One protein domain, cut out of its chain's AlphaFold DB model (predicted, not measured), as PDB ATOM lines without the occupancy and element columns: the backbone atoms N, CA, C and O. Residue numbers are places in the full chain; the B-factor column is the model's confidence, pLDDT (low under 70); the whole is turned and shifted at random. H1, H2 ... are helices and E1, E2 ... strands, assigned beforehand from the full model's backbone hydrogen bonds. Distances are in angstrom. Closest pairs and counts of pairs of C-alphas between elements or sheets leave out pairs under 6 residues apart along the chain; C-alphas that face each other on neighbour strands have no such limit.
ATOM      1  N   PHE A  39     243.521 240.134 232.860       97.31
ATOM      2  CA  PHE A  39     242.490 239.094 233.010       97.31
ATOM      3  C   PHE A  39     242.936 237.690 232.570       97.31
ATOM      4  O   PHE A  39     242.228 236.719 232.828       97.31
ATOM      5  N   TYR A  40     244.106 237.558 231.940       97.75
ATOM      6  CA  TYR A  40     244.753 236.268 231.698       97.75
ATOM      7  C   TYR A  40     245.634 235.793 232.857       97.75
ATOM      8  O   TYR A  40     245.920 234.603 232.956       97.75
ATOM      9  N   THR A  41     246.075 236.699 233.727       96.31
ATOM     10  CA  THR A  41     247.043 236.409 234.800       96.31
ATOM     11  C   THR A  41     246.463 236.543 236.205       96.31
ATOM     12  O   THR A  41     247.072 236.065 237.157       96.31
ATOM     13  N   ASP A  42     245.301 237.182 236.349       97.25
ATOM     14  CA  ASP A  42     244.559 237.281 237.604       97.25
ATOM     15  C   ASP A  42     243.094 236.854 237.374       97.25
ATOM     16  O   ASP A  42     242.378 237.519 236.620       97.25
ATOM     17  N   PRO A  43     242.595 235.786 238.033       96.88
ATOM     18  CA  PRO A  43     241.207 235.324 237.896       96.88
ATOM     19  C   PRO A  43     240.158 236.312 238.435       96.88
ATOM     20  O   PRO A  43     238.957 236.060 238.320       96.88
ATOM     21  N   ASN A  44     240.588 237.389 239.091       97.19
ATOM     22  CA  ASN A  44     239.747 238.419 239.688       97.19
ATOM     23  C   ASN A  44     240.026 239.811 239.098       97.19
ATOM     24  O   ASN A  44     239.542 240.799 239.649       97.19
ATOM     25  N   ALA A  45     240.767 239.907 237.991       97.81
ATOM     26  CA  ALA A  45     241.221 241.175 237.427       97.81
ATOM     27  C   ALA A  45     240.074 242.177 237.189       97.81
ATOM     28  O   ALA A  45     240.187 243.348 237.541       97.81
ATOM     29  N   VAL A  46     238.940 241.730 236.635       97.62
ATOM     30  CA  VAL A  46     237.772 242.594 236.331       97.62
ATOM     31  C   VAL A  46     237.057 243.112 237.580       97.62
ATOM     32  O   VAL A  46     236.246 244.032 237.515       97.62
ATOM     33  N   LEU A  47     237.331 242.519 238.743       96.94
ATOM     34  CA  LEU A  47     236.792 243.002 240.002       96.94
ATOM     35  C   LEU A  47     237.490 244.287 240.465       96.94
ATOM     36  O   LEU A  47     237.001 244.920 241.397       96.94
ATOM     37  N   ASN A  48     238.620 244.665 239.874       96.00
ATOM     38  CA  ASN A  48     239.354 245.882 240.221       96.00
ATOM     39  C   ASN A  48     238.926 247.094 239.370       96.00
ATOM     40  O   ASN A  48     239.533 248.153 239.469       96.00
ATOM     41  N   ASP A  49     237.882 246.949 238.550       94.12
ATOM     42  CA  ASP A  49     237.402 248.007 237.663       94.12
ATOM     43  C   ASP A  49     236.542 249.029 238.439       94.12
ATOM     44  O   ASP A  49     235.372 248.780 238.750       94.12
ATOM     45  N   ASP A  50     237.112 250.201 238.730       88.44
ATOM     46  CA  ASP A  50     236.496 251.235 239.582       88.44
ATOM     47  C   ASP A  50     235.262 251.922 238.965       88.44
ATOM     48  O   ASP A  50     234.401 252.430 239.684       88.44
ATOM     49  N   SER A  51     235.159 251.950 237.634       90.94
ATOM     50  CA  SER A  51     234.100 252.656 236.895       90.94
ATOM     51  C   SER A  51     232.935 251.764 236.448       90.94
ATOM     52  O   SER A  51     232.011 252.254 235.794       90.94
ATOM     53  N   SER A  52     232.965 250.471 236.784       94.62
ATOM     54  CA  SER A  52     231.952 249.505 236.341       94.62
ATOM     55  C   SER A  52     230.595 249.726 237.012       94.62
ATOM     56  O   SER A  52     230.511 249.918 238.230       94.62
ATOM     57  N   ILE A  53     229.508 249.595 236.242       94.31
ATOM     58  CA  ILE A  53     228.149 249.583 236.801       94.31
ATOM     59  C   ILE A  53     227.714 248.148 237.094       94.31
ATOM     60  O   ILE A  53     227.375 247.354 236.206       94.31
ATOM     61  N   TRP A  54     227.674 247.844 238.388       94.19
ATOM     62  CA  TRP A  54     227.314 246.535 238.909       94.19
ATOM     63  C   TRP A  54     225.800 246.361 239.040       94.19
ATOM     64  O   TRP A  54     225.108 247.190 239.629       94.19
ATOM     65  N   ARG A  55     225.296 245.213 238.587       89.25
ATOM     66  CA  ARG A  55     223.869 244.864 238.534       89.25
ATOM     67  C   ARG A  55     223.134 244.973 239.868       89.25
ATOM     68  O   ARG A  55     221.951 245.285 239.895       89.25
ATOM     69  N   PHE A  56     223.834 244.739 240.976       88.56
ATOM     70  CA  PHE A  56     223.280 244.822 242.332       88.56
ATOM     71  C   PHE A  56     223.817 246.026 243.117       88.56
ATOM     72  O   PHE A  56     223.871 245.990 244.345       88.56
ATOM     73  N   GLY A  57     224.285 247.061 242.410       92.38
ATOM     74  CA  GLY A  57     224.835 248.290 242.990       92.38
ATOM     75  C   GLY A  57     226.189 248.123 243.687       92.38
ATOM     76  O   GLY A  57     226.705 249.083 244.246       92.38
ATOM     77  N   LYS A  58     226.770 246.917 243.678       93.69
ATOM     78  CA  LYS A  58     228.076 246.626 244.274       93.69
ATOM     79  C   LYS A  58     228.805 245.505 243.543       93.69
ATOM     80  O   LYS A  58     228.170 244.586 243.020       93.69
ATOM     81  N   LYS A  59     230.134 245.557 243.608       94.75
ATOM     82  CA  LYS A  59     231.048 244.488 243.198       94.75
ATOM     83  C   LYS A  59     230.665 243.154 243.868       94.75
ATOM     84  O   LYS A  59     230.381 243.144 245.073       94.75
ATOM     85  N   PRO A  60     230.644 242.032 243.127       94.38
ATOM     86  CA  PRO A  60     230.411 240.722 243.720       94.38
ATOM     87  C   PRO A  60     231.619 240.262 244.548       94.38
ATOM     88  O   PRO A  60     232.765 240.594 244.251       94.38
ATOM     89  N   ASP A  61     231.359 239.461 245.579       94.31
ATOM     90  CA  ASP A  61     232.393 238.833 246.403       94.31
ATOM     91  C   ASP A  61     232.537 237.354 246.021       94.31
ATOM     92  O   ASP A  61     231.630 236.552 246.253       94.31
ATOM     93  N   TYR A  62     233.686 237.006 245.438       95.38
ATOM     94  CA  TYR A  62     234.027 235.640 245.030       95.38
ATOM     95  C   TYR A  62     234.871 234.890 246.068       95.38
ATOM     96  O   TYR A  62     235.193 233.727 245.839       95.38
ATOM     97  N   THR A  63     235.195 235.482 247.225       96.00
ATOM     98  CA  THR A  63     236.106 234.894 248.230       96.00
ATOM     99  C   THR A  63     235.706 233.467 248.614       96.00
ATOM    100  O   THR A  63     236.540 232.562 248.619       96.00
ATOM    101  N   LYS A  64     234.412 233.228 248.871       96.56
ATOM    102  CA  LYS A  64     233.897 231.891 249.220       96.56
ATOM    103  C   LYS A  64     234.002 230.904 248.059       96.56
ATOM    104  O   LYS A  64     234.460 229.786 248.259       96.56
ATOM    105  N   THR A  65     233.612 231.319 246.855       96.62
ATOM    106  CA  THR A  65     233.693 230.474 245.656       96.62
ATOM    107  C   THR A  65     235.142 230.132 245.313       96.62
ATOM    108  O   THR A  65     235.422 228.987 244.978       96.62
ATOM    109  N   ARG A  66     236.083 231.080 245.454       96.69
ATOM    110  CA  ARG A  66     237.523 230.840 245.255       96.69
ATOM    111  C   ARG A  66     238.081 229.864 246.282       96.69
ATOM    112  O   ARG A  66     238.811 228.962 245.903       96.69
ATOM    113  N   LYS A  67     237.683 229.990 247.550       97.75
ATOM    114  CA  LYS A  67     238.063 229.023 248.586       97.75
ATOM    115  C   LYS A  67     237.577 227.609 248.246       97.75
ATOM    116  O   LYS A  67     238.381 226.688 248.241       97.75
ATOM    117  N   VAL A  68     236.294 227.455 247.900       97.31
ATOM    118  CA  VAL A  68     235.730 226.154 247.490       97.31
ATOM    119  C   VAL A  68     236.450 225.603 246.260       97.31
ATOM    120  O   VAL A  68     236.763 224.418 246.226       97.31
ATOM    121  N   TYR A  69     236.740 226.451 245.269       98.00
ATOM    122  CA  TYR A  69     237.522 226.068 244.096       98.00
ATOM    123  C   TYR A  69     238.893 225.500 244.504       98.00
ATOM    124  O   TYR A  69     239.194 224.368 244.147       98.00
ATOM    125  N   GLU A  70     239.687 226.221 245.302       97.81
ATOM    126  CA  GLU A  70     241.024 225.752 245.700       97.81
ATOM    127  C   GLU A  70     240.985 224.452 246.510       97.81
ATOM    128  O   GLU A  70     241.846 223.592 246.340       97.81
ATOM    129  N   GLU A  71     239.976 224.285 247.368       97.75
ATOM    130  CA  GLU A  71     239.820 223.094 248.208       97.75
ATOM    131  C   GLU A  71     239.333 221.859 247.431       97.75
ATOM    132  O   GLU A  71     239.544 220.738 247.892       97.75
ATOM    133  N   THR A  72     238.649 222.034 246.290       97.88
ATOM    134  CA  THR A  72     237.877 220.944 245.648       97.88
ATOM    135  C   THR A  72     238.086 220.778 244.139       97.88
ATOM    136  O   THR A  72     237.455 219.904 243.531       97.88
ATOM    137  N   LYS A  73     238.960 221.583 243.525       98.06
ATOM    138  CA  LYS A  73     239.370 221.420 242.122       98.06
ATOM    139  C   LYS A  73     240.033 220.063 241.886       98.06
ATOM    140  O   LYS A  73     240.660 219.487 242.779       98.06
ATOM    141  N   ARG A  74     239.913 219.559 240.660       97.75
ATOM    142  CA  ARG A  74     240.567 218.319 240.211       97.75
ATOM    143  C   ARG A  74     241.895 218.607 239.518       97.75
ATOM    144  O   ARG A  74     242.797 217.771 239.567       97.75
ATOM    145  N   CYS A  75     242.020 219.772 238.886       97.38
ATOM    146  CA  CYS A  75     243.172 220.123 238.065       97.38
ATOM    147  C   CYS A  75     244.077 221.163 238.746       97.38
ATOM    148  O   CYS A  75     243.620 222.091 239.411       97.38
ATOM    149  N   ASN A  76     245.391 221.009 238.563       96.44
ATOM    150  CA  ASN A  76     246.397 221.990 238.968       96.44
ATOM    151  C   ASN A  76     247.184 222.411 237.729       96.44
ATOM    152  O   ASN A  76     247.996 221.640 237.217       96.44
ATOM    153  N   HIS A  77     246.930 223.624 237.245       97.50
ATOM    154  CA  HIS A  77     247.598 224.165 236.065       97.50
ATOM    155  C   HIS A  77     248.903 224.851 236.462       97.50
ATOM    156  O   HIS A  77     248.979 225.521 237.492       97.50
ATOM    157  N   ALA A  78     249.950 224.690 235.654       98.00
ATOM    158  CA  ALA A  78     251.181 225.448 235.858       98.00
ATOM    159  C   ALA A  78     250.920 226.933 235.558       98.00
ATOM    160  O   ALA A  78     250.298 227.249 234.542       98.00
ATOM    161  N   ALA A  79     251.411 227.838 236.408       96.75
ATOM    162  CA  ALA A  79     251.217 229.275 236.220       96.75
ATOM    163  C   ALA A  79     251.736 229.734 234.842       96.75
ATOM    164  O   ALA A  79     252.857 229.400 234.447       96.75
ATOM    165  N   GLY A  80     250.910 230.475 234.104       96.12
ATOM    166  CA  GLY A  80     251.203 230.943 232.745       96.12
ATOM    167  C   GLY A  80     251.076 229.879 231.648       96.12
ATOM    168  O   GLY A  80     251.321 230.180 230.478       96.12
ATOM    169  N   SER A  81     250.696 228.642 231.984       98.06
ATOM    170  CA  SER A  81     250.351 227.625 230.985       98.06
ATOM    171  C   SER A  81     249.040 227.969 230.277       98.06
ATOM    172  O   SER A  81     248.198 228.680 230.815       98.06
ATOM    173  N   LEU A  82     248.824 227.441 229.070       98.12
ATOM    174  CA  LEU A  82     247.592 227.717 228.326       98.12
ATOM    175  C   LEU A  82     246.305 227.385 229.124       98.12
ATOM    176  O   LEU A  82     245.419 228.235 229.127       98.12
ATOM    177  N   PRO A  83     246.183 226.244 229.835       98.50
ATOM    178  CA  PRO A  83     245.031 225.984 230.703       98.50
ATOM    179  C   PRO A  83     244.828 227.021 231.815       98.50
ATOM    180  O   PRO A  83     243.695 227.429 232.043       98.50
ATOM    181  N   ASP A  84     245.906 227.489 232.451       98.56
ATOM    182  CA  ASP A  84     245.861 228.545 233.475       98.56
ATOM    183  C   ASP A  84     245.334 229.869 232.893       98.56
ATOM    184  O   ASP A  84     244.392 230.467 233.414       98.56
ATOM    185  N   LEU A  85     245.861 230.274 231.733       98.50
ATOM    186  CA  LEU A  85     245.429 231.485 231.028       98.50
ATOM    187  C   LEU A  85     243.955 231.406 230.586       98.50
ATOM    188  O   LEU A  85     243.205 232.370 230.749       98.50
ATOM    189  N   VAL A  86     243.524 230.265 230.034       98.56
ATOM    190  CA  VAL A  86     242.123 230.036 229.634       98.56
ATOM    191  C   VAL A  86     241.204 230.074 230.850       98.56
ATOM    192  O   VAL A  86     240.132 230.676 230.791       98.56
ATOM    193  N   GLU A  87     241.625 229.474 231.960       98.62
ATOM    194  CA  GLU A  87     240.822 229.451 233.173       98.62
ATOM    195  C   GLU A  87     240.622 230.856 233.755       98.62
ATOM    196  O   GLU A  87     239.498 231.222 234.107       98.62
ATOM    197  N   ASN A  88     241.680 231.670 233.786       98.56
ATOM    198  CA  ASN A  88     241.603 233.066 234.217       98.56
ATOM    199  C   ASN A  88     240.697 233.900 233.302       98.56
ATOM    200  O   ASN A  88     239.850 234.643 233.805       98.56
ATOM    201  N   LEU A  89     240.802 233.729 231.978       98.62
ATOM    202  CA  LEU A  89     239.933 234.416 231.021       98.62
ATOM    203  C   LEU A  89     238.454 234.105 231.281       98.62
ATOM    204  O   LEU A  89     237.650 235.027 231.400       98.62
ATOM    205  N   VAL A  90     238.090 232.822 231.395       98.19
ATOM    206  CA  VAL A  90     236.687 232.415 231.589       98.19
ATOM    207  C   VAL A  90     236.158 232.882 232.944       98.19
ATOM    208  O   VAL A  90     235.038 233.386 233.021       98.19
ATOM    209  N   LYS A  91     236.967 232.787 234.007       98.19
ATOM    210  CA  LYS A  91     236.607 233.285 235.344       98.19
ATOM    211  C   LYS A  91     236.307 234.788 235.333       98.19
ATOM    212  O   LYS A  91     235.358 235.207 235.989       98.19
ATOM    213  N   ASN A  92     237.084 235.584 234.600       98.50
ATOM    214  CA  ASN A  92     236.812 237.013 234.440       98.50
ATOM    215  C   ASN A  92     235.579 237.258 233.563       98.50
ATOM    216  O   ASN A  92     234.704 238.019 233.967       98.50
ATOM    217  N   TRP A  93     235.467 236.584 232.414       97.81
ATOM    218  CA  TRP A  93     234.314 236.710 231.515       97.81
ATOM    219  C   TRP A  93     232.990 236.412 232.230       97.81
ATOM    220  O   TRP A  93     232.031 237.160 232.072       97.81
ATOM    221  N   GLU A  94     232.939 235.375 233.072       95.44
ATOM    222  CA  GLU A  94     231.732 235.019 233.828       95.44
ATOM    223  C   GLU A  94     231.332 236.122 234.817       95.44
ATOM    224  O   GLU A  94     230.157 236.481 234.893       95.44
ATOM    225  N   ILE A  95     232.302 236.727 235.513       95.75
ATOM    226  CA  ILE A  95     232.049 237.860 236.414       95.75
ATOM    227  C   ILE A  95     231.436 239.033 235.642       95.75
ATOM    228  O   ILE A  95     230.454 239.628 236.098       95.75
ATOM    229  N   GLU A  96     231.999 239.374 234.479       96.00
ATOM    230  CA  GLU A  96     231.462 240.439 233.627       96.00
ATOM    231  C   GLU A  96     230.042 240.094 233.163       96.00
ATOM    232  O   GLU A  96     229.120 240.886 233.372       96.00
ATOM    233  N   ALA A  97     229.847 238.875 232.653       93.31
ATOM    234  CA  ALA A  97     228.578 238.388 232.129       93.31
ATOM    235  C   ALA A  97     227.442 238.359 233.152       93.31
ATOM    236  O   ALA A  97     226.291 238.677 232.834       93.31
ATOM    237  N   SER A  98     227.765 238.021 234.395       91.00
ATOM    238  CA  SER A  98     226.789 237.913 235.472       91.00
ATOM    239  C   SER A  98     226.505 239.254 236.156       91.00
ATOM    240  O   SER A  98     225.372 239.498 236.584       91.00
ATOM    241  N   PHE A  99     227.495 240.147 236.272       92.38
ATOM    242  CA  PHE A  99     227.386 241.302 237.171       92.38
ATOM    243  C   PHE A  99     227.542 242.673 236.519       92.38
ATOM    244  O   PHE A  99     227.034 243.634 237.098       92.38
ATOM    245  N   LYS A 100     228.183 242.807 235.356       94.56
ATOM    246  CA  LYS A 100     228.289 244.103 234.671       94.56
ATOM    247  C   LYS A 100     227.078 244.313 233.767       94.56
ATOM    248  O   LYS A 100     226.628 243.400 233.077       94.56
ATOM    249  N   THR A 101     226.512 245.515 233.807       93.12
ATOM    250  CA  THR A 101     225.240 245.830 233.119       93.12
ATOM    251  C   THR A 101     225.406 246.603 231.822       93.12
ATOM    252  O   THR A 101     224.424 246.806 231.112       93.12
ATOM    253  N   ARG A 102     226.633 247.013 231.501       94.19
ATOM    254  CA  ARG A 102     226.947 247.801 230.316       94.19
ATOM    255  C   ARG A 102     228.003 247.108 229.477       94.19
ATOM    256  O   ARG A 102     228.954 246.557 230.031       94.19
ATOM    257  N   LEU A 103     227.835 247.163 228.160       94.00
ATOM    258  CA  LEU A 103     228.756 246.546 227.211       94.00
ATOM    259  C   LEU A 103     230.162 247.144 227.321       94.00
ATOM    260  O   LEU A 103     231.140 246.404 227.297       94.00
ATOM    261  N   GLU A 104     230.261 248.462 227.499       95.38
ATOM    262  CA  GLU A 104     231.544 249.158 227.605       95.38
ATOM    263  C   GLU A 104     232.390 248.693 228.799       95.38
ATOM    264  O   GLU A 104     233.615 248.791 228.748       95.38
ATOM    265  N   ASP A 105     231.754 248.142 229.839       96.00
ATOM    266  CA  ASP A 105     232.450 247.633 231.017       96.00
ATOM    267  C   ASP A 105     233.035 246.224 230.777       96.00
ATOM    268  O   ASP A 105     233.822 245.759 231.597       96.00
ATOM    269  N   TRP A 106     232.670 245.521 229.695       96.81
ATOM    270  CA  TRP A 106     233.159 244.166 229.407       96.81
ATOM    271  C   TRP A 106     234.449 244.215 228.592       96.81
ATOM    272  O   TRP A 106     234.439 244.532 227.397       96.81
ATOM    273  N   ARG A 107     235.573 243.869 229.224       97.06
ATOM    274  CA  ARG A 107     236.905 243.956 228.603       97.06
ATOM    275  C   ARG A 107     237.445 242.625 228.087       97.06
ATOM    276  O   ARG A 107     238.376 242.637 227.282       97.06
ATOM    277  N   THR A 108     236.853 241.502 228.499       98.19
ATOM    278  CA  THR A 108     237.238 240.153 228.039       98.19
ATOM    279  C   THR A 108     236.744 239.820 226.628       98.19
ATOM    280  O   THR A 108     237.176 238.827 226.040       98.19
ATOM    281  N   ILE A 109     235.858 240.643 226.058       98.06
ATOM    282  CA  ILE A 109     235.198 240.395 224.770       98.06
ATOM    283  C   ILE A 109     235.548 241.453 223.720       98.06
ATOM    284  O   ILE A 109     235.846 242.606 224.033       98.06
ATOM    285  N   ASN A 110     235.456 241.074 222.448       97.62
ATOM    286  CA  ASN A 110     235.405 242.022 221.344       97.62
ATOM    287  C   ASN A 110     233.988 242.611 221.282       97.62
ATOM    288  O   ASN A 110     233.069 241.957 220.798       97.62
ATOM    289  N   GLN A 111     233.807 243.831 221.783       95.62
ATOM    290  CA  GLN A 111     232.482 244.435 221.982       95.62
ATOM    291  C   GLN A 111     231.652 244.571 220.689       95.62
ATOM    292  O   GLN A 111     230.428 244.533 220.752       95.62
ATOM    293  N   GLU A 112     232.292 244.668 219.520       95.44
ATOM    294  CA  GLU A 112     231.600 244.801 218.230       95.44
ATOM    295  C   GLU A 112     231.137 243.460 217.646       95.44
ATOM    296  O   GLU A 112     230.131 243.399 216.942       95.44
ATOM    297  N   ARG A 113     231.887 242.380 217.896       96.44
ATOM    298  CA  ARG A 113     231.686 241.083 217.225       96.44
ATOM    299  C   ARG A 113     231.276 239.954 218.161       96.44
ATOM    300  O   ARG A 113     231.011 238.853 217.679       96.44
ATOM    301  N   TYR A 114     231.256 240.205 219.469       97.38
ATOM    302  CA  TYR A 114     230.983 239.183 220.465       97.38
ATOM    303  C   TYR A 114     229.647 238.484 220.215       97.38
ATOM    304  O   TYR A 114     228.602 239.111 220.022       97.38
ATOM    305  N   SER A 115     229.681 237.158 220.285       96.44
ATOM    306  CA  SER A 115     228.488 236.327 220.225       96.44
ATOM    307  C   SER A 115     228.642 235.049 221.041       96.44
ATOM    308  O   SER A 115     229.742 234.523 221.204       96.44
ATOM    309  N   PHE A 116     227.522 234.514 221.512       95.31
ATOM    310  CA  PHE A 116     227.480 233.311 222.340       95.31
ATOM    311  C   PHE A 116     226.457 232.319 221.786       95.31
ATOM    312  O   PHE A 116     225.339 232.716 221.459       95.31
ATOM    313  N   SER A 117     226.805 231.043 221.678       94.75
ATOM    314  CA  SER A 117     225.872 229.977 221.302       94.75
ATOM    315  C   SER A 117     226.083 228.723 222.136       94.75
ATOM    316  O   SER A 117     227.116 228.506 222.772       94.75
ATOM    317  N   MET A 118     225.023 227.924 222.154       92.94
ATOM    318  CA  MET A 118     224.869 226.766 223.010       92.94
ATOM    319  C   MET A 118     224.339 225.602 222.199       92.94
ATOM    320  O   MET A 118     223.284 225.729 221.575       92.94
ATOM    321  N   ASN A 119     225.013 224.456 222.269       94.38
ATOM    322  CA  ASN A 119     224.574 223.208 221.649       94.38
ATOM    323  C   ASN A 119     224.226 223.370 220.153       94.38
ATOM    324  O   ASN A 119     223.243 222.803 219.675       94.38
ATOM    325  N   GLY A 120     225.006 224.178 219.422       92.38
ATOM    326  CA  GLY A 120     224.807 224.446 217.993       92.38
ATOM    327  C   GLY A 120     223.595 225.323 217.653       92.38
ATOM    328  O   GLY A 120     223.204 225.397 216.487       92.38
ATOM    329  N   LYS A 121     222.971 225.972 218.646       90.88
ATOM    330  CA  LYS A 121     221.873 226.925 218.421       90.88
ATOM    331  C   LYS A 121     222.370 228.239 217.815       90.88
ATOM    332  O   LYS A 121     223.564 228.522 217.749       90.88
ATOM    333  N   GLN A 122     221.419 229.071 217.391       91.62
ATOM    334  CA  GLN A 122     221.708 230.397 216.860       91.62
ATOM    335  C   GLN A 122     222.517 231.242 217.853       91.62
ATOM    336  O   GLN A 122     222.281 231.235 219.062       91.62
ATOM    337  N   ARG A 123     223.459 232.008 217.303       93.62
ATOM    338  CA  ARG A 123     224.280 232.958 218.047       93.62
ATOM    339  C   ARG A 123     223.423 234.055 218.669       93.62
ATOM    340  O   ARG A 123     222.685 234.748 217.973       93.62
ATOM    341  N   SER A 124     223.586 234.232 219.970       91.31
ATOM    342  CA  SER A 124     223.038 235.333 220.753       91.31
ATOM    343  C   SER A 124     224.012 236.508 220.764       91.31
ATOM    344  O   SER A 124     225.224 236.313 220.892       91.31
ATOM    345  N   SER A 125     223.483 237.727 220.638       90.38
ATOM    346  CA  SER A 125     224.266 238.958 220.767       90.38
ATOM    347  C   SER A 125     224.576 239.277 222.231       90.38
ATOM    348  O   SER A 125     223.962 238.734 223.155       90.38
ATOM    349  N   VAL A 126     225.503 240.210 222.453       89.44
ATOM    350  CA  VAL A 126     225.783 240.718 223.802       89.44
ATOM    351  C   VAL A 126     224.578 241.423 224.432       89.44
ATOM    352  O   VAL A 126     224.322 241.226 225.614       89.44
ATOM    353  N   ASP A 127     223.774 242.151 223.651       88.75
ATOM    354  CA  ASP A 127     222.557 242.811 224.150       88.75
ATOM    355  C   ASP A 127     221.543 241.796 224.685       88.75
ATOM    356  O   ASP A 127     220.926 241.994 225.736       88.75
ATOM    357  N   TYR A 128     221.406 240.665 223.983       87.62
ATOM    358  CA  TYR A 128     220.584 239.557 224.453       87.62
ATOM    359  C   TYR A 128     221.133 238.988 225.766       87.62
ATOM    360  O   TYR A 128     220.371 238.822 226.719       87.62
ATOM    361  N   MET A 129     222.449 238.758 225.856       87.44
ATOM    362  CA  MET A 129     223.104 238.267 227.078       87.44
ATOM    363  C   MET A 129     222.935 239.228 228.263       87.44
ATOM    364  O   MET A 129     222.623 238.784 229.366       87.44
ATOM    365  N   LEU A 130     223.077 240.539 228.049       87.50
ATOM    366  CA  LEU A 130     222.901 241.563 229.086       87.50
ATOM    367  C   LEU A 130     221.472 241.573 229.643       87.50
ATOM    368  O   LEU A 130     221.285 241.693 230.864       87.50
ATOM    369  N   LYS A 131     220.483 241.415 228.751       85.25
ATOM    370  CA  LYS A 131     219.053 241.398 229.079       85.25
ATOM    371  C   LYS A 131     218.628 240.105 229.775       85.25
ATOM    372  O   LYS A 131     217.946 240.165 230.795       85.25
ATOM    373  N   GLN A 132     219.003 238.956 229.220       82.00
ATOM    374  CA  GLN A 132     218.513 237.647 229.659       82.00
ATOM    375  C   GLN A 132     219.360 237.037 230.775       82.00
ATOM    376  O   GLN A 132     218.830 236.398 231.681       82.00
ATOM    377  N   GLY A 133     220.669 237.270 230.745       81.56
ATOM    378  CA  GLY A 133     221.626 236.632 231.637       81.56
ATOM    379  C   GLY A 133     222.097 235.272 231.157       81.56
ATOM    380  O   GLY A 133     221.503 234.638 230.286       81.56
ATOM    381  N   THR A 134     223.181 234.817 231.776       80.69
ATOM    382  CA  THR A 134     223.871 233.571 231.434       80.69
ATOM    383  C   THR A 134     222.978 232.341 231.614       80.69
ATOM    384  O   THR A 134     222.914 231.525 230.705       80.69
ATOM    385  N   TYR A 135     222.204 232.230 232.704       82.75
ATOM    386  CA  TYR A 135     221.290 231.091 232.915       82.75
ATOM    387  C   TYR A 135     220.237 230.948 231.803       82.75
ATOM    388  O   TYR A 135     220.057 229.858 231.263       82.75
ATOM    389  N   ASN A 136     219.587 232.049 231.414       85.56
ATOM    390  CA  ASN A 136     218.592 232.054 230.333       85.56
ATOM    391  C   ASN A 136     219.202 231.777 228.958       85.56
ATOM    392  O   ASN A 136     218.506 231.298 228.065       85.56
ATOM    393  N   ALA A 137     220.487 232.077 228.776       83.38
ATOM    394  CA  ALA A 137     221.197 231.787 227.540       83.38
ATOM    395  C   ALA A 137     221.603 230.308 227.412       83.38
ATOM    396  O   ALA A 137     221.750 229.824 226.291       83.38
ATOM    397  N   ILE A 138     221.781 229.592 228.532       85.44
ATOM    398  CA  ILE A 138     222.311 228.216 228.536       85.44
ATOM    399  C   ILE A 138     221.274 227.128 228.829       85.44
ATOM    400  O   ILE A 138     221.491 225.976 228.457       85.44
ATOM    401  N   LEU A 139     220.151 227.463 229.473       88.88
ATOM    402  CA  LEU A 139     219.123 226.491 229.848       88.88
ATOM    403  C   LEU A 139     217.932 226.551 228.882       88.88
ATOM    404  O   LEU A 139     217.263 227.581 228.812       88.88
ATOM    405  N   PRO A 140     217.627 225.470 228.139       89.25
ATOM    406  CA  PRO A 140     216.434 225.424 227.305       89.25
ATOM    407  C   PRO A 140     215.155 225.301 228.158       89.25
ATOM    408  O   PRO A 140     215.226 224.832 229.299       89.25
ATOM    409  N   PRO A 141     213.981 225.662 227.601       92.12
ATOM    410  CA  PRO A 141     212.695 225.325 228.204       92.12
ATOM    411  C   PRO A 141     212.566 223.817 228.471       92.12
ATOM    412  O   PRO A 141     212.907 222.997 227.618       92.12
ATOM    413  N   SER A 142     212.077 223.459 229.655       93.00
ATOM    414  CA  SER A 142     211.849 222.090 230.122       93.00
ATOM    415  C   SER A 142     210.797 222.061 231.238       93.00
ATOM    416  O   SER A 142     210.326 223.105 231.697       93.00
ATOM    417  N   GLU A 143     210.472 220.867 231.739       93.50
ATOM    418  CA  GLU A 143     209.608 220.687 232.918       93.50
ATOM    419  C   GLU A 143     210.186 221.292 234.214       93.50
ATOM    420  O   GLU A 143     209.452 221.488 235.183       93.50
ATOM    421  N   TYR A 144     211.481 221.630 234.219       94.25
ATOM    422  CA  TYR A 144     212.183 222.217 235.360       94.25
ATOM    423  C   TYR A 144     212.277 223.742 235.265       94.25
ATOM    424  O   TYR A 144     212.232 224.427 236.284       94.25
ATOM    425  N   TYR A 145     212.438 224.277 234.052       95.06
ATOM    426  CA  TYR A 145     212.851 225.662 233.846       95.06
ATOM    427  C   TYR A 145     212.384 226.222 232.504       95.06
ATOM    428  O   TYR A 145     212.354 225.504 231.514       95.06
ATOM    429  N   SER A 146     212.100 227.522 232.436       93.38
ATOM    430  CA  SER A 146     211.913 228.227 231.167       93.38
ATOM    431  C   SER A 146     212.501 229.640 231.196       93.38
ATOM    432  O   SER A 146     212.100 230.434 232.054       93.38
ATOM    433  N   PRO A 147     213.380 230.003 230.240       90.00
ATOM    434  CA  PRO A 147     213.818 231.386 230.042       90.00
ATOM    435  C   PRO A 147     212.670 232.373 229.787       90.00
ATOM    436  O   PRO A 147     212.813 233.558 230.068       90.00
ATOM    437  N   GLU A 148     211.527 231.903 229.279       90.69
ATOM    438  CA  GLU A 148     210.356 232.747 228.992       90.69
ATOM    439  C   GLU A 148     209.606 233.172 230.263       90.69
ATOM    440  O   GLU A 148     208.957 234.216 230.287       90.69
ATOM    441  N   HIS A 149     209.715 232.382 231.336       91.25
ATOM    442  CA  HIS A 149     208.985 232.596 232.591       91.25
ATOM    443  C   HIS A 149     209.885 232.976 233.773       91.25
ATOM    444  O   HIS A 149     209.390 233.240 234.869       91.25
ATOM    445  N   ASN A 150     211.203 233.017 233.573       89.12
ATOM    446  CA  ASN A 150     212.163 233.446 234.583       89.12
ATOM    447  C   ASN A 150     213.028 234.553 233.989       89.12
ATOM    448  O   ASN A 150     213.880 234.295 233.143       89.12
ATOM    449  N   ASP A 151     212.841 235.788 234.449       87.00
ATOM    450  CA  ASP A 151     213.744 236.874 234.075       87.00
ATOM    451  C   ASP A 151     215.150 236.679 234.684       87.00
ATOM    452  O   ASP A 151     215.413 235.756 235.469       87.00
ATOM    453  N   PHE A 152     216.076 237.575 234.335       84.88
ATOM    454  CA  PHE A 152     217.434 237.567 234.880       84.88
ATOM    455  C   PHE A 152     217.451 237.498 236.419       84.88
ATOM    456  O   PHE A 152     218.225 236.750 237.015       84.88
ATOM    457  N   SER A 153     216.646 238.327 237.086       84.62
ATOM    458  CA  SER A 153     216.687 238.485 238.542       84.62
ATOM    459  C   SER A 153     216.174 237.228 239.237       84.62
ATOM    460  O   SER A 153     216.793 236.744 240.190       84.62
ATOM    461  N   VAL A 154     215.078 236.665 238.720       86.00
ATOM    462  CA  VAL A 154     214.489 235.412 239.196       86.00
ATOM    463  C   VAL A 154     215.481 234.269 239.022       86.00
ATOM    464  O   VAL A 154     215.813 233.610 240.007       86.00
ATOM    465  N   SER A 155     216.023 234.083 237.818       87.62
ATOM    466  CA  SER A 155     216.966 232.998 237.525       87.62
ATOM    467  C   SER A 155     218.244 233.094 238.363       87.62
ATOM    468  O   SER A 155     218.615 232.135 239.047       87.62
ATOM    469  N   HIS A 156     218.865 234.276 238.418       86.12
ATOM    470  CA  HIS A 156     220.065 234.509 239.219       86.12
ATOM    471  C   HIS A 156     219.808 234.239 240.706       86.12
ATOM    472  O   HIS A 156     220.623 233.602 241.373       86.12
ATOM    473  N   LYS A 157     218.658 234.676 241.239       89.50
ATOM    474  CA  LYS A 157     218.272 234.409 242.630       89.50
ATOM    475  C   LYS A 157     218.048 232.920 242.879       89.50
ATOM    476  O   LYS A 157     218.505 232.425 243.911       89.50
ATOM    477  N   THR A 158     217.370 232.222 241.973       91.69
ATOM    478  CA  THR A 158     217.097 230.784 242.082       91.69
ATOM    479  C   THR A 158     218.390 229.988 242.186       91.69
ATOM    480  O   THR A 158     218.607 229.313 243.194       91.69
ATOM    481  N   PHE A 159     219.287 230.113 241.204       92.75
ATOM    482  CA  PHE A 159     220.505 229.304 241.172       92.75
ATOM    483  C   PHE A 159     221.498 229.698 242.267       92.75
ATOM    484  O   PHE A 159     222.029 228.821 242.943       92.75
ATOM    485  N   LYS A 160     221.681 230.998 242.533       91.75
ATOM    486  CA  LYS A 160     222.586 231.467 243.594       91.75
ATOM    487  C   LYS A 160     222.112 231.094 244.997       91.75
ATOM    488  O   LYS A 160     222.931 230.862 245.881       91.75
ATOM    489  N   ARG A 161     220.796 231.052 245.236       92.94
ATOM    490  CA  ARG A 161     220.258 230.566 246.512       92.94
ATOM    491  C   ARG A 161     220.439 229.057 246.621       92.94
ATOM    492  O   ARG A 161     220.912 228.597 247.656       92.94
ATOM    493  N   MET A 162     220.070 228.310 245.580       95.69
ATOM    494  CA  MET A 162     220.184 226.850 245.549       95.69
ATOM    495  C   MET A 162     221.632 226.397 245.776       95.69
ATOM    496  O   MET A 162     221.882 225.547 246.630       95.69
ATOM    497  N   MET A 163     222.579 227.019 245.069       95.06
ATOM    498  CA  MET A 163     224.014 226.736 245.116       95.06
ATOM    499  C   MET A 163     224.793 228.020 245.454       95.06
ATOM    500  O   MET A 163     225.230 228.737 244.553       95.06
ATOM    501  N   PRO A 164     225.000 228.334 246.749       93.69
ATOM    502  CA  PRO A 164     225.697 229.554 247.178       93.69
ATOM    503  C   PRO A 164     227.128 229.691 246.648       93.69
ATOM    504  O   PRO A 164     227.653 230.800 246.560       93.69
ATOM    505  N   THR A 165     227.756 228.564 246.316       94.44
ATOM    506  CA  THR A 165     229.036 228.486 245.613       94.44
ATOM    507  C   THR A 165     228.878 227.545 244.431       94.44
ATOM    508  O   THR A 165     228.459 226.401 244.612       94.44
ATOM    509  N   PHE A 166     229.256 228.022 243.251       94.25
ATOM    510  CA  PHE A 166     229.311 227.237 242.028       94.25
ATOM    511  C   PHE A 166     230.686 227.522 241.417       94.25
ATOM    512  O   PHE A 166     230.938 228.614 240.915       94.25
ATOM    513  N   ALA A 167     231.631 226.611 241.625       97.38
ATOM    514  CA  ALA A 167     233.014 226.736 241.183       97.38
ATOM    515  C   ALA A 167     233.158 226.204 239.756       97.38
ATOM    516  O   ALA A 167     232.399 225.328 239.352       97.38
ATOM    517  N   TRP A 168     234.119 226.737 239.007       98.12
ATOM    518  CA  TRP A 168     234.367 226.377 237.616       98.12
ATOM    519  C   TRP A 168     235.869 226.180 237.382       98.12
ATOM    520  O   TRP A 168     236.670 226.975 237.886       98.12
ATOM    521  N   GLU A 169     236.240 225.132 236.645       98.56
ATOM    522  CA  GLU A 169     237.629 224.786 236.313       98.56
ATOM    523  C   GLU A 169     237.783 224.334 234.856       98.56
ATOM    524  O   GLU A 169     236.872 223.741 234.265       98.56
ATOM    525  N   VAL A 170     238.974 224.564 234.300       98.81
ATOM    526  CA  VAL A 170     239.401 223.931 233.045       98.81
ATOM    527  C   VAL A 170     239.918 222.532 233.362       98.81
ATOM    528  O   VAL A 170     240.811 222.376 234.193       98.81
ATOM    529  N   LEU A 171     239.401 221.523 232.663       98.69
ATOM    530  CA  LEU A 171     239.874 220.143 232.777       98.69
ATOM    531  C   LEU A 171     240.972 219.827 231.763       98.69
ATOM    532  O   LEU A 171     241.923 219.117 232.078       98.69
ATOM    533  N   GLU A 172     240.834 220.331 230.537       98.38
ATOM    534  CA  GLU A 172     241.759 220.046 229.442       98.38
ATOM    535  C   GLU A 172     241.663 221.121 228.354       98.38
ATOM    536  O   GLU A 172     240.580 221.645 228.101       98.38
ATOM    537  N   VAL A 173     242.777 221.432 227.686       98.69
ATOM    538  CA  VAL A 173     242.808 222.334 226.524       98.69
ATOM    539  C   VAL A 173     243.344 221.583 225.311       98.69
ATOM    540  O   VAL A 173     244.430 221.011 225.360       98.69
ATOM    541  N   TYR A 174     242.592 221.620 224.214       98.44
ATOM    542  CA  TYR A 174     242.863 220.891 222.975       98.44
ATOM    543  C   TYR A 174     243.543 221.746 221.902       98.44
ATOM    544  O   TYR A 174     244.216 221.210 221.023       98.44
ATOM    545  N   SER A 175     243.381 223.072 221.944       98.50
ATOM    546  CA  SER A 175     243.987 223.981 220.964       98.50
ATOM    547  C   SER A 175     244.256 225.371 221.538       98.50
ATOM    548  O   SER A 175     243.595 225.809 222.474       98.50
ATOM    549  N   GLY A 176     245.244 226.068 220.969       97.06
ATOM    550  CA  GLY A 176     245.572 227.457 221.298       97.06
ATOM    551  C   GLY A 176     244.889 228.486 220.381       97.06
ATOM    552  O   GLY A 176     244.186 228.113 219.443       97.06
ATOM    553  N   PRO A 177     245.101 229.791 220.626       96.50
ATOM    554  CA  PRO A 177     244.550 230.869 219.803       96.50
ATOM    555  C   PRO A 177     244.936 230.740 218.313       96.50
ATOM    556  O   PRO A 177     246.009 230.216 218.007       96.50
ATOM    557  N   PRO A 178     244.098 231.228 217.375       97.62
ATOM    558  CA  PRO A 178     242.903 232.049 217.603       97.62
ATOM    559  C   PRO A 178     241.634 231.246 217.925       97.62
ATOM    560  O   PRO A 178     240.609 231.847 218.214       97.62
ATOM    561  N   LYS A 179     241.674 229.909 217.878       98.56
ATOM    562  CA  LYS A 179     240.518 229.048 218.162       98.56
ATOM    563  C   LYS A 179     240.873 228.068 219.273       98.56
ATOM    564  O   LYS A 179     241.489 227.033 219.020       98.56
ATOM    565  N   VAL A 180     240.483 228.406 220.496       98.75
ATOM    566  CA  VAL A 180     240.807 227.656 221.713       98.75
ATOM    567  C   VAL A 180     239.665 226.703 222.042       98.75
ATOM    568  O   VAL A 180     238.572 227.144 222.381       98.75
ATOM    569  N   ALA A 181     239.904 225.399 221.951       98.81
ATOM    570  CA  ALA A 181     238.960 224.362 222.347       98.81
ATOM    571  C   ALA A 181     239.377 223.785 223.702       98.81
ATOM    572  O   ALA A 181     240.544 223.440 223.887       98.81
ATOM    573  N   PHE A 182     238.447 223.673 224.645       98.81
ATOM    574  CA  PHE A 182     238.741 223.195 225.996       98.81
ATOM    575  C   PHE A 182     237.541 222.496 226.632       98.81
ATOM    576  O   PHE A 182     236.388 222.817 226.343       98.81
ATOM    577  N   ARG A 183     237.830 221.537 227.511       98.75
ATOM    578  CA  ARG A 183     236.857 220.857 228.366       98.75
ATOM    579  C   ARG A 183     236.869 221.491 229.746       98.75
ATOM    580  O   ARG A 183     237.930 221.843 230.265       98.75
ATOM    581  N   TRP A 184     235.700 221.615 230.350       98.69
ATOM    582  CA  TRP A 184     235.518 222.294 231.624       98.69
ATOM    583  C   TRP A 184     234.570 221.537 232.542       98.69
ATOM    584  O   TRP A 184     233.836 220.646 232.108       98.69
ATOM    585  N   ARG A 185     234.585 221.932 233.815       98.31
ATOM    586  CA  ARG A 185     233.680 221.456 234.858       98.31
ATOM    587  C   ARG A 185     233.139 222.626 235.665       98.31
ATOM    588  O   ARG A 185     233.886 223.540 236.003       98.31
ATOM    589  N   HIS A 186     231.860 222.566 236.007       96.88
ATOM    590  CA  HIS A 186     231.191 223.477 236.924       96.88
ATOM    591  C   HIS A 186     230.548 222.656 238.042       96.88
ATOM    592  O   HIS A 186     229.826 221.702 237.759       96.88
ATOM    593  N   TRP A 187     230.801 222.991 239.307       98.00
ATOM    594  CA  TRP A 187     230.254 222.221 240.420       98.00
ATOM    595  C   TRP A 187     229.882 223.062 241.636       98.00
ATOM    596  O   TRP A 187     230.460 224.116 241.902       98.00
ATOM    597  N   GLY A 188     228.914 222.580 242.408       97.50
ATOM    598  CA  GLY A 188     228.470 223.199 243.653       97.50
ATOM    599  C   GLY A 188     227.580 222.263 244.451       97.50
ATOM    600  O   GLY A 188     227.213 221.194 243.986       97.50
ATOM    601  N   TRP A 189     227.228 222.659 245.669       97.62
ATOM    602  CA  TRP A 189     226.364 221.862 246.538       97.62
ATOM    603  C   TRP A 189     224.981 222.491 246.609       97.62
ATOM    604  O   TRP A 189     224.861 223.700 246.831       97.62
ATOM    605  N   MET A 190     223.944 221.669 246.472       97.19
ATOM    606  CA  MET A 190     222.557 222.106 246.601       97.19
ATOM    607  C   MET A 190     222.195 222.298 248.078       97.19
ATOM    608  O   MET A 190     221.745 221.379 248.760       97.19
ATOM    609  N   LYS A 191     222.425 223.514 248.581       97.38
ATOM    610  CA  LYS A 191     222.221 223.889 249.991       97.38
ATOM    611  C   LYS A 191     220.814 224.370 250.309       97.38
ATOM    612  O   LYS A 191     220.443 224.415 251.475       97.38
ATOM    613  N   ASN A 192     220.048 224.764 249.299       97.44
ATOM    614  CA  ASN A 192     218.686 225.253 249.475       97.44
ATOM    615  C   ASN A 192     217.764 224.685 248.400       97.44
ATOM    616  O   ASN A 192     218.224 224.274 247.338       97.44
ATOM    617  N   ASP A 193     216.462 224.715 248.688       96.88
ATOM    618  CA  ASP A 193     215.417 224.298 247.758       96.88
ATOM    619  C   ASP A 193     215.555 225.022 246.409       96.88
ATOM    620  O   ASP A 193     215.736 226.246 246.350       96.88
ATOM    621  N   TYR A 194     215.421 224.256 245.330       96.62
ATOM    622  CA  TYR A 194     215.249 224.776 243.981       96.62
ATOM    623  C   TYR A 194     213.812 225.257 243.808       96.62
ATOM    624  O   TYR A 194     212.878 224.552 244.193       96.62
ATOM    625  N   ILE A 195     213.631 226.446 243.231       95.50
ATOM    626  CA  ILE A 195     212.315 227.003 242.899       95.50
ATOM    627  C   ILE A 195     212.442 227.806 241.604       95.50
ATOM    628  O   ILE A 195     213.201 228.777 241.567       95.50
ATOM    629  N   ALA A 196     211.680 227.453 240.574       95.69
ATOM    630  CA  ALA A 196     211.639 228.173 239.300       95.69
ATOM    631  C   ALA A 196     210.263 228.036 238.636       95.69
ATOM    632  O   ALA A 196     209.389 227.335 239.149       95.69
ATOM    633  N   PHE A 197     210.080 228.699 237.497       95.50
ATOM    634  CA  PHE A 197     208.957 228.442 236.596       95.50
ATOM    635  C   PHE A 197     209.387 227.544 235.431       95.50
ATOM    636  O   PHE A 197     210.441 227.783 234.838       95.50
ATOM    637  N   ASN A 198     208.594 226.525 235.106       95.19
ATOM    638  CA  ASN A 198     208.862 225.604 233.995       95.19
ATOM    639  C   ASN A 198     208.279 226.097 232.659       95.19
ATOM    640  O   ASN A 198     207.700 227.178 232.604       95.19
ATOM    641  N   CYS A 199     208.409 225.313 231.582       93.94
ATOM    642  CA  CYS A 199     207.882 225.639 230.246       93.94
ATOM    643  C   CYS A 199     206.353 225.771 230.157       93.94
ATOM    644  O   CYS A 199     205.863 226.361 229.203       93.94
ATOM    645  N   ASN A 200     205.607 225.284 231.149       94.56
ATOM    646  CA  ASN A 200     204.156 225.456 231.234       94.56
ATOM    647  C   ASN A 200     203.762 226.700 232.058       94.56
ATOM    648  O   ASN A 200     202.586 226.894 232.359       94.56
ATOM    649  N   GLY A 201     204.735 227.509 232.495       93.88
ATOM    650  CA  GLY A 201     204.515 228.635 233.405       93.88
ATOM    651  C   GLY A 201     204.194 228.213 234.844       93.88
ATOM    652  O   GLY A 201     203.779 229.039 235.658       93.88
ATOM    653  N   GLU A 202     204.379 226.938 235.190       95.69
ATOM    654  CA  GLU A 202     204.087 226.418 236.523       95.69
ATOM    655  C   GLU A 202     205.275 226.637 237.453       95.69
ATOM    656  O   GLU A 202     206.428 226.393 237.093       95.69
ATOM    657  N   LYS A 203     204.992 227.049 238.692       96.19
ATOM    658  CA  LYS A 203     206.015 227.139 239.731       96.19
ATOM    659  C   LYS A 203     206.357 225.737 240.228       96.19
ATOM    660  O   LYS A 203     205.529 225.084 240.866       96.19
ATOM    661  N   VAL A 204     207.579 225.301 239.973       96.56
ATOM    662  CA  VAL A 204     208.092 223.979 240.337       96.56
ATOM    663  C   VAL A 204     209.164 224.082 241.415       96.56
ATOM    664  O   VAL A 204     209.809 225.124 241.573       96.56
ATOM    665  N   MET A 205     209.343 223.010 242.185       96.94
ATOM    666  CA  MET A 205     210.337 222.945 243.247       96.94
ATOM    667  C   MET A 205     210.994 221.571 243.385       96.94
ATOM    668  O   MET A 205     210.378 220.542 243.115       96.94
ATOM    669  N   ALA A 206     212.228 221.572 243.887       96.81
ATOM    670  CA  ALA A 206     212.919 220.383 244.385       96.81
ATOM    671  C   ALA A 206     213.542 220.689 245.752       96.81
ATOM    672  O   ALA A 206     214.093 221.774 245.968       96.81
ATOM    673  N   LYS A 207     213.415 219.750 246.696       97.12
ATOM    674  CA  LYS A 207     213.949 219.911 248.053       97.12
ATOM    675  C   LYS A 207     215.466 219.812 248.065       97.12
ATOM    676  O   LYS A 207     216.033 218.978 247.366       97.12
ATOM    677  N   ALA A 208     216.102 220.652 248.882       97.06
ATOM    678  CA  ALA A 208     217.534 220.560 249.129       97.06
ATOM    679  C   ALA A 208     217.904 219.153 249.610       97.06
ATOM    680  O   ALA A 208     217.219 218.578 250.458       97.06
ATOM    681  N   HIS A 209     219.000 218.621 249.080       97.12
ATOM    682  CA  HIS A 209     219.493 217.289 249.424       97.12
ATOM    683  C   HIS A 209     220.997 217.272 249.729       97.12
ATOM    684  O   HIS A 209     221.582 216.198 249.824       97.12
ATOM    685  N   ASP A 210     221.641 218.444 249.835       96.75
ATOM    686  CA  ASP A 210     223.080 218.611 250.105       96.75
ATOM    687  C   ASP A 210     224.027 217.915 249.111       96.75
ATOM    688  O   ASP A 210     225.244 217.922 249.300       96.75
ATOM    689  N   GLY A 211     223.485 217.351 248.032       97.06
ATOM    690  CA  GLY A 211     224.242 216.678 246.987       97.06
ATOM    691  C   GLY A 211     225.031 217.663 246.136       97.06
ATOM    692  O   GLY A 211     224.717 218.858 246.071       97.06
ATOM    693  N   ILE A 212     226.069 217.142 245.486       97.19
ATOM    694  CA  ILE A 212     226.831 217.893 244.496       97.19
ATOM    695  C   ILE A 212     226.042 217.944 243.184       97.19
ATOM    696  O   ILE A 212     225.497 216.937 242.743       97.19
ATOM    697  N   ILE A 213     225.991 219.128 242.590       97.62
ATOM    698  CA  ILE A 213     225.643 219.341 241.192       97.62
ATOM    699  C   ILE A 213     226.975 219.528 240.480       97.62
ATOM    700  O   ILE A 213     227.697 220.472 240.792       97.62
ATOM    701  N   ASP A 214     227.329 218.604 239.598       97.38
ATOM    702  CA  ASP A 214     228.631 218.495 238.950       97.38
ATOM    703  C   ASP A 214     228.416 218.263 237.454       97.38
ATOM    704  O   ASP A 214     227.958 217.198 237.032       97.38
ATOM    705  N   ILE A 215     228.662 219.300 236.662       97.25
ATOM    706  CA  ILE A 215     228.424 219.293 235.222       97.25
ATOM    707  C   ILE A 215     229.717 219.563 234.473       97.25
ATOM    708  O   ILE A 215     230.549 220.367 234.891       97.25
ATOM    709  N   GLU A 216     229.865 218.910 233.331       97.94
ATOM    710  CA  GLU A 216     231.011 219.071 232.449       97.94
ATOM    711  C   GLU A 216     230.541 219.394 231.036       97.94
ATOM    712  O   GLU A 216     229.429 219.048 230.629       97.94
ATOM    713  N   GLY A 217     231.410 220.051 230.281       98.00
ATOM    714  CA  GLY A 217     231.136 220.414 228.904       98.00
ATOM    715  C   GLY A 217     232.399 220.780 228.146       98.00
ATOM    716  O   GLY A 217     233.517 220.683 228.657       98.00
ATOM    717  N   VAL A 218     232.206 221.190 226.899       98.56
ATOM    718  CA  VAL A 218     233.267 221.636 225.997       98.56
ATOM    719  C   VAL A 218     232.909 223.014 225.472       98.56
ATOM    720  O   VAL A 218     231.749 223.289 225.180       98.56
ATOM    721  N   THR A 219     233.907 223.872 225.320       98.62
ATOM    722  CA  THR A 219     233.747 225.183 224.693       98.62
ATOM    723  C   THR A 219     234.817 225.378 223.630       98.62
ATOM    724  O   THR A 219     235.979 225.014 223.821       98.62
ATOM    725  N   VAL A 220     234.420 225.967 222.505       98.69
ATOM    726  CA  VAL A 220     235.327 226.518 221.497       98.69
ATOM    727  C   VAL A 220     235.204 228.036 221.546       98.69
ATOM    728  O   VAL A 220     234.134 228.588 221.287       98.69
ATOM    729  N   ALA A 221     236.306 228.701 221.885       98.62
ATOM    730  CA  ALA A 221     236.422 230.148 221.925       98.62
ATOM    731  C   ALA A 221     237.197 230.662 220.705       98.62
ATOM    732  O   ALA A 221     238.365 230.311 220.512       98.62
ATOM    733  N   ASP A 222     236.562 231.517 219.908       98.62
ATOM    734  CA  ASP A 222     237.241 232.311 218.885       98.62
ATOM    735  C   ASP A 222     237.742 233.609 219.516       98.62
ATOM    736  O   ASP A 222     236.963 234.357 220.114       98.62
ATOM    737  N   LEU A 223     239.037 233.879 219.369       98.44
ATOM    738  CA  LEU A 223     239.714 235.064 219.884       98.44
ATOM    739  C   LEU A 223     240.183 235.957 218.732       98.44
ATOM    740  O   LEU A 223     240.541 235.470 217.657       98.44
ATOM    741  N   ASP A 224     240.199 237.267 218.958       97.31
ATOM    742  CA  ASP A 224     240.806 238.220 218.030       97.31
ATOM    743  C   ASP A 224     242.307 238.437 218.283       97.31
ATOM    744  O   ASP A 224     242.922 237.776 219.119       97.31
ATOM    745  N   GLY A 225     242.915 239.351 217.518       95.38
ATOM    746  CA  GLY A 225     244.337 239.680 217.647       95.38
ATOM    747  C   GLY A 225     244.717 240.311 218.991       95.38
ATOM    748  O   GLY A 225     245.870 240.193 219.396       95.38
ATOM    749  N   ASP A 226     243.749 240.901 219.699       95.25
ATOM    750  CA  ASP A 226     243.923 241.474 221.038       95.25
ATOM    751  C   ASP A 226     243.641 240.447 222.142       95.25
ATOM    752  O   ASP A 226     243.586 240.797 223.324       95.25
ATOM    753  N   MET A 227     243.466 239.173 221.769       96.25
ATOM    754  CA  MET A 227     243.148 238.080 222.684       96.25
ATOM    755  C   MET A 227     241.820 238.309 223.423       96.25
ATOM    756  O   MET A 227     241.654 237.924 224.578       96.25
ATOM    757  N   LYS A 228     240.848 238.943 222.762       97.75
ATOM    758  CA  LYS A 228     239.486 239.108 223.281       97.75
ATOM    759  C   LYS A 228     238.541 238.114 222.632       97.75
ATOM    760  O   LYS A 228     238.691 237.753 221.465       97.75
ATOM    761  N   ILE A 229     237.532 237.693 223.387       98.56
ATOM    762  CA  ILE A 229     236.539 236.724 222.929       98.56
ATOM    763  C   ILE A 229     235.658 237.353 221.846       98.56
ATOM    764  O   ILE A 229     234.948 238.327 222.086       98.56
ATOM    765  N   VAL A 230     235.669 236.760 220.658       98.31
ATOM    766  CA  VAL A 230     234.755 237.072 219.550       98.31
ATOM    767  C   VAL A 230     233.556 236.136 219.574       98.31
ATOM    768  O   VAL A 230     232.430 236.546 219.305       98.31
ATOM    769  N   HIS A 231     233.780 234.865 219.890       98.19
ATOM    770  CA  HIS A 231     232.708 233.889 219.917       98.19
ATOM    771  C   HIS A 231     232.969 232.801 220.946       98.19
ATOM    772  O   HIS A 231     234.094 232.323 221.054       98.19
ATOM    773  N   LEU A 232     231.925 232.391 221.662       97.88
ATOM    774  CA  LEU A 232     231.913 231.163 222.449       97.88
ATOM    775  C   LEU A 232     230.814 230.255 221.908       97.88
ATOM    776  O   LEU A 232     229.644 230.634 221.919       97.88
ATOM    777  N   GLU A 233     231.193 229.052 221.496       97.75
ATOM    778  CA  GLU A 233     230.262 227.949 221.271       97.75
ATOM    779  C   GLU A 233     230.494 226.915 222.369       97.75
ATOM    780  O   GLU A 233     231.616 226.433 222.546       97.75
ATOM    781  N   THR A 234     229.448 226.609 223.133       97.19
ATOM    782  CA  THR A 234     229.531 225.715 224.291       97.19
ATOM    783  C   THR A 234     228.565 224.547 224.155       97.19
ATOM    784  O   THR A 234     227.392 224.723 223.836       97.19
ATOM    785  N   TRP A 235     229.052 223.350 224.473       97.50
ATOM    786  CA  TRP A 235     228.275 222.122 224.517       97.50
ATOM    787  C   TRP A 235     228.305 221.512 225.912       97.50
ATOM    788  O   TRP A 235     229.374 221.220 226.447       97.50
ATOM    789  N   PHE A 236     227.127 221.281 226.478       95.81
ATOM    790  CA  PHE A 236     226.923 220.434 227.653       95.81
ATOM    791  C   PHE A 236     225.481 219.930 227.655       95.81
ATOM    792  O   PHE A 236     224.639 220.467 226.932       95.81
ATOM    793  N   ASP A 237     225.195 218.920 228.475       94.19
ATOM    794  CA  ASP A 237     223.840 218.420 228.694       94.19
ATOM    795  C   ASP A 237     223.151 219.188 229.842       94.19
ATOM    796  O   ASP A 237     223.471 218.955 231.014       94.19
ATOM    797  N   PRO A 238     222.181 220.083 229.559       89.56
ATOM    798  CA  PRO A 238     221.459 220.803 230.602       89.56
ATOM    799  C   PRO A 238     220.580 219.886 231.453       89.56
ATOM    800  O   PRO A 238     220.308 220.201 232.612       89.56
ATOM    801  N   MET A 239     220.157 218.739 230.912       91.19
ATOM    802  CA  MET A 239     219.335 217.783 231.647       91.19
ATOM    803  C   MET A 239     220.139 217.005 232.678       91.19
ATOM    804  O   MET A 239     219.606 216.695 233.743       91.19
ATOM    805  N   SER A 240     221.435 216.791 232.438       92.50
ATOM    806  CA  SER A 240     222.344 216.258 233.453       92.50
ATOM    807  C   SER A 240     222.325 217.110 234.727       92.50
ATOM    808  O   SER A 240     222.221 216.559 235.822       92.50
ATOM    809  N   MET A 241     222.305 218.445 234.613       94.00
ATOM    810  CA  MET A 241     222.156 219.324 235.779       94.00
ATOM    811  C   MET A 241     220.832 219.069 236.511       94.00
ATOM    812  O   MET A 241     220.823 218.872 237.724       94.00
ATOM    813  N   PHE A 242     219.708 219.053 235.789       95.25
ATOM    814  CA  PHE A 242     218.387 218.901 236.406       95.25
ATOM    815  C   PHE A 242     218.162 217.519 237.025       95.25
ATOM    816  O   PHE A 242     217.553 217.438 238.090       95.25
ATOM    817  N   SER A 243     218.726 216.458 236.443       95.38
ATOM    818  CA  SER A 243     218.725 215.119 237.046       95.38
ATOM    819  C   SER A 243     219.455 215.074 238.393       95.38
ATOM    820  O   SER A 243     219.086 214.295 239.267       95.38
ATOM    821  N   GLN A 244     220.453 215.944 238.591       97.19
ATOM    822  CA  GLN A 244     221.178 216.077 239.854       97.19
ATOM    823  C   GLN A 244     220.453 216.995 240.845       97.19
ATOM    824  O   GLN A 244     220.492 216.727 242.039       97.19
ATOM    825  N   VAL A 245     219.784 218.051 240.362       96.19
ATOM    826  CA  VAL A 245     218.982 218.987 241.183       96.19
ATOM    827  C   VAL A 245     217.705 218.329 241.711       96.19
ATOM    828  O   VAL A 245     217.237 218.625 242.809       96.19
ATOM    829  N   ALA A 246     217.098 217.469 240.903       96.25
ATOM    830  CA  ALA A 246     215.798 216.880 241.163       96.25
ATOM    831  C   ALA A 246     215.819 215.387 240.795       96.25
ATOM    832  O   ALA A 246     215.103 214.971 239.880       96.25
ATOM    833  N   PRO A 247     216.603 214.555 241.509       95.12
ATOM    834  CA  PRO A 247     216.742 213.127 241.201       95.12
ATOM    835  C   PRO A 247     215.419 212.355 241.304       95.12
ATOM    836  O   PRO A 247     215.266 211.304 240.691       95.12
ATOM    837  N   ASN A 248     214.451 212.896 242.049       93.56
ATOM    838  CA  ASN A 248     213.100 212.351 242.197       93.56
ATOM    839  C   ASN A 248     212.043 213.161 241.418       93.56
ATOM    840  O   ASN A 248     210.854 213.063 241.717       93.56
ATOM    841  N   GLY A 249     212.468 213.996 240.465       93.06
ATOM    842  CA  GLY A 249     211.608 214.948 239.763       93.06
ATOM    843  C   GLY A 249     211.282 216.204 240.579       93.06
ATOM    844  O   GLY A 249     211.692 216.358 241.734       93.06
ATOM    845  N   VAL A 250     210.559 217.131 239.949       94.38
ATOM    846  CA  VAL A 250     210.050 218.353 240.590       94.38
ATOM    847  C   VAL A 250     208.589 218.206 240.995       94.38
ATOM    848  O   VAL A 250     207.810 217.509 240.350       94.38
ATOM    849  N   THR A 251     208.193 218.913 242.048       94.31
ATOM    850  CA  THR A 251     206.791 219.037 242.455       94.31
ATOM    851  C   THR A 251     206.272 220.439 242.167       94.31
ATOM    852  O   THR A 251     207.036 221.405 242.123       94.31
ATOM    853  N   LYS A 252     204.955 220.583 241.987       90.19
ATOM    854  CA  LYS A 252     204.326 221.908 241.934       90.19
ATOM    855  C   LYS A 252     204.461 222.565 243.304       90.19
ATOM    856  O   LYS A 252     204.057 221.985 244.312       90.19
ATOM    857  N   ALA A 253     205.018 223.768 243.347       76.69
ATOM    858  CA  ALA A 253     205.070 224.541 244.574       76.69
ATOM    859  C   ALA A 253     203.647 225.005 244.914       76.69
ATOM    860  O   ALA A 253     203.040 225.752 244.145       76.69
TER     861      ALA A 253
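AT A GLANCE: This is residues 39 to 253 of the 320 residues of an uncharacterized protein of Verruconis gallopava (UniProt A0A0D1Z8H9). A long, twisted and curled wall of five strands has the longest helix, H3, packed beside it mainly at E2, while H2 packs on that same edge strand. Towards one end of the long axis H6 packs on E4 of the small hairpin E4 and E5, and H7 packs on E6; the turn joining E6 and E7 lies at the other end. The printed part has 215 residues, with seven named helices and seven named strands in the order H1 H2 H3 E1 H4 H5 H6 E2 E3 E4 E5 E6 E7 H7. The large sheet runs E1 E7 E6 E3 E2 and is mixed; E4 and E5 are antiparallel, and the class is mixed, helices and strands. The whole is compact, with a radius of gyration of the C-alphas of 16.8 A and spans of 50 by 35 by 35 A.

HOW THE PARTS SIT: H1, residues 45 to 48, touches H3, residues 82 to 99, through residues 92 to 96 of H3 alone; the closest C-alphas, those of Val 46 and Asn 92, are 6.0 A apart. After E1, residues 115 to 118, come H4, residues 126 to 132, and H5, residues 134 to 138, which only graze the large sheet. H5 touches H6, residues 152 to 162, closest at the C-alphas of Tyr 135 and Ser 155, 6.6 A apart. H2, residues 63 to 72, is on the sheet at a height of 6.3 A, over E2, residues 166 to 173, and slantwise to it at 44 degrees on the local plane. E2 and E3, residues 179 to 189, form a hairpin, with N 169 and O 185 2.9 A apart. E4, residues 194 to 197, and E5, residues 203 to 206, form another, with N 194 and O 206 2.9 A apart. E6, residues 212 to 223, bends by 51 degrees at residue 220 and is antiparallel to E3, with N 182 and O 219 2.9 A apart. E6 and E7, residues 229 to 236, form a hairpin, with N 220 and O 233 2.8 A apart. E1 is parallel to E7, with N 117 and O 232 2.9 A apart. H7, residues 238 to 245, is on the sheet, over none of its strands; its closest C-alpha pair with E6 is Gln 244 and Ile 213, 5.7 A. Every O i to N i+4 pair is within hydrogen-bond range in H2 to H7; H1 is too short for one.

IN THESE COORDINATES: H1 begins at C-alpha 45 (241.221, 241.175, 237.427). H3 measures 25.9 A, E3 32.5 A and E6 32.7 A from first to last C-alpha. H7 ends at C-alpha 245 (218.982, 218.987, 241.183).

THE WHOLE: The C-alphas farthest apart, Gly 225 and Lys 252, are 50.1 A apart. The printed part has no cut. The links H1 to H2, H3 to E1 and H5 to H6 are long. Mean pLDDT of the printed part is 94.8, and no printed residue is under 70.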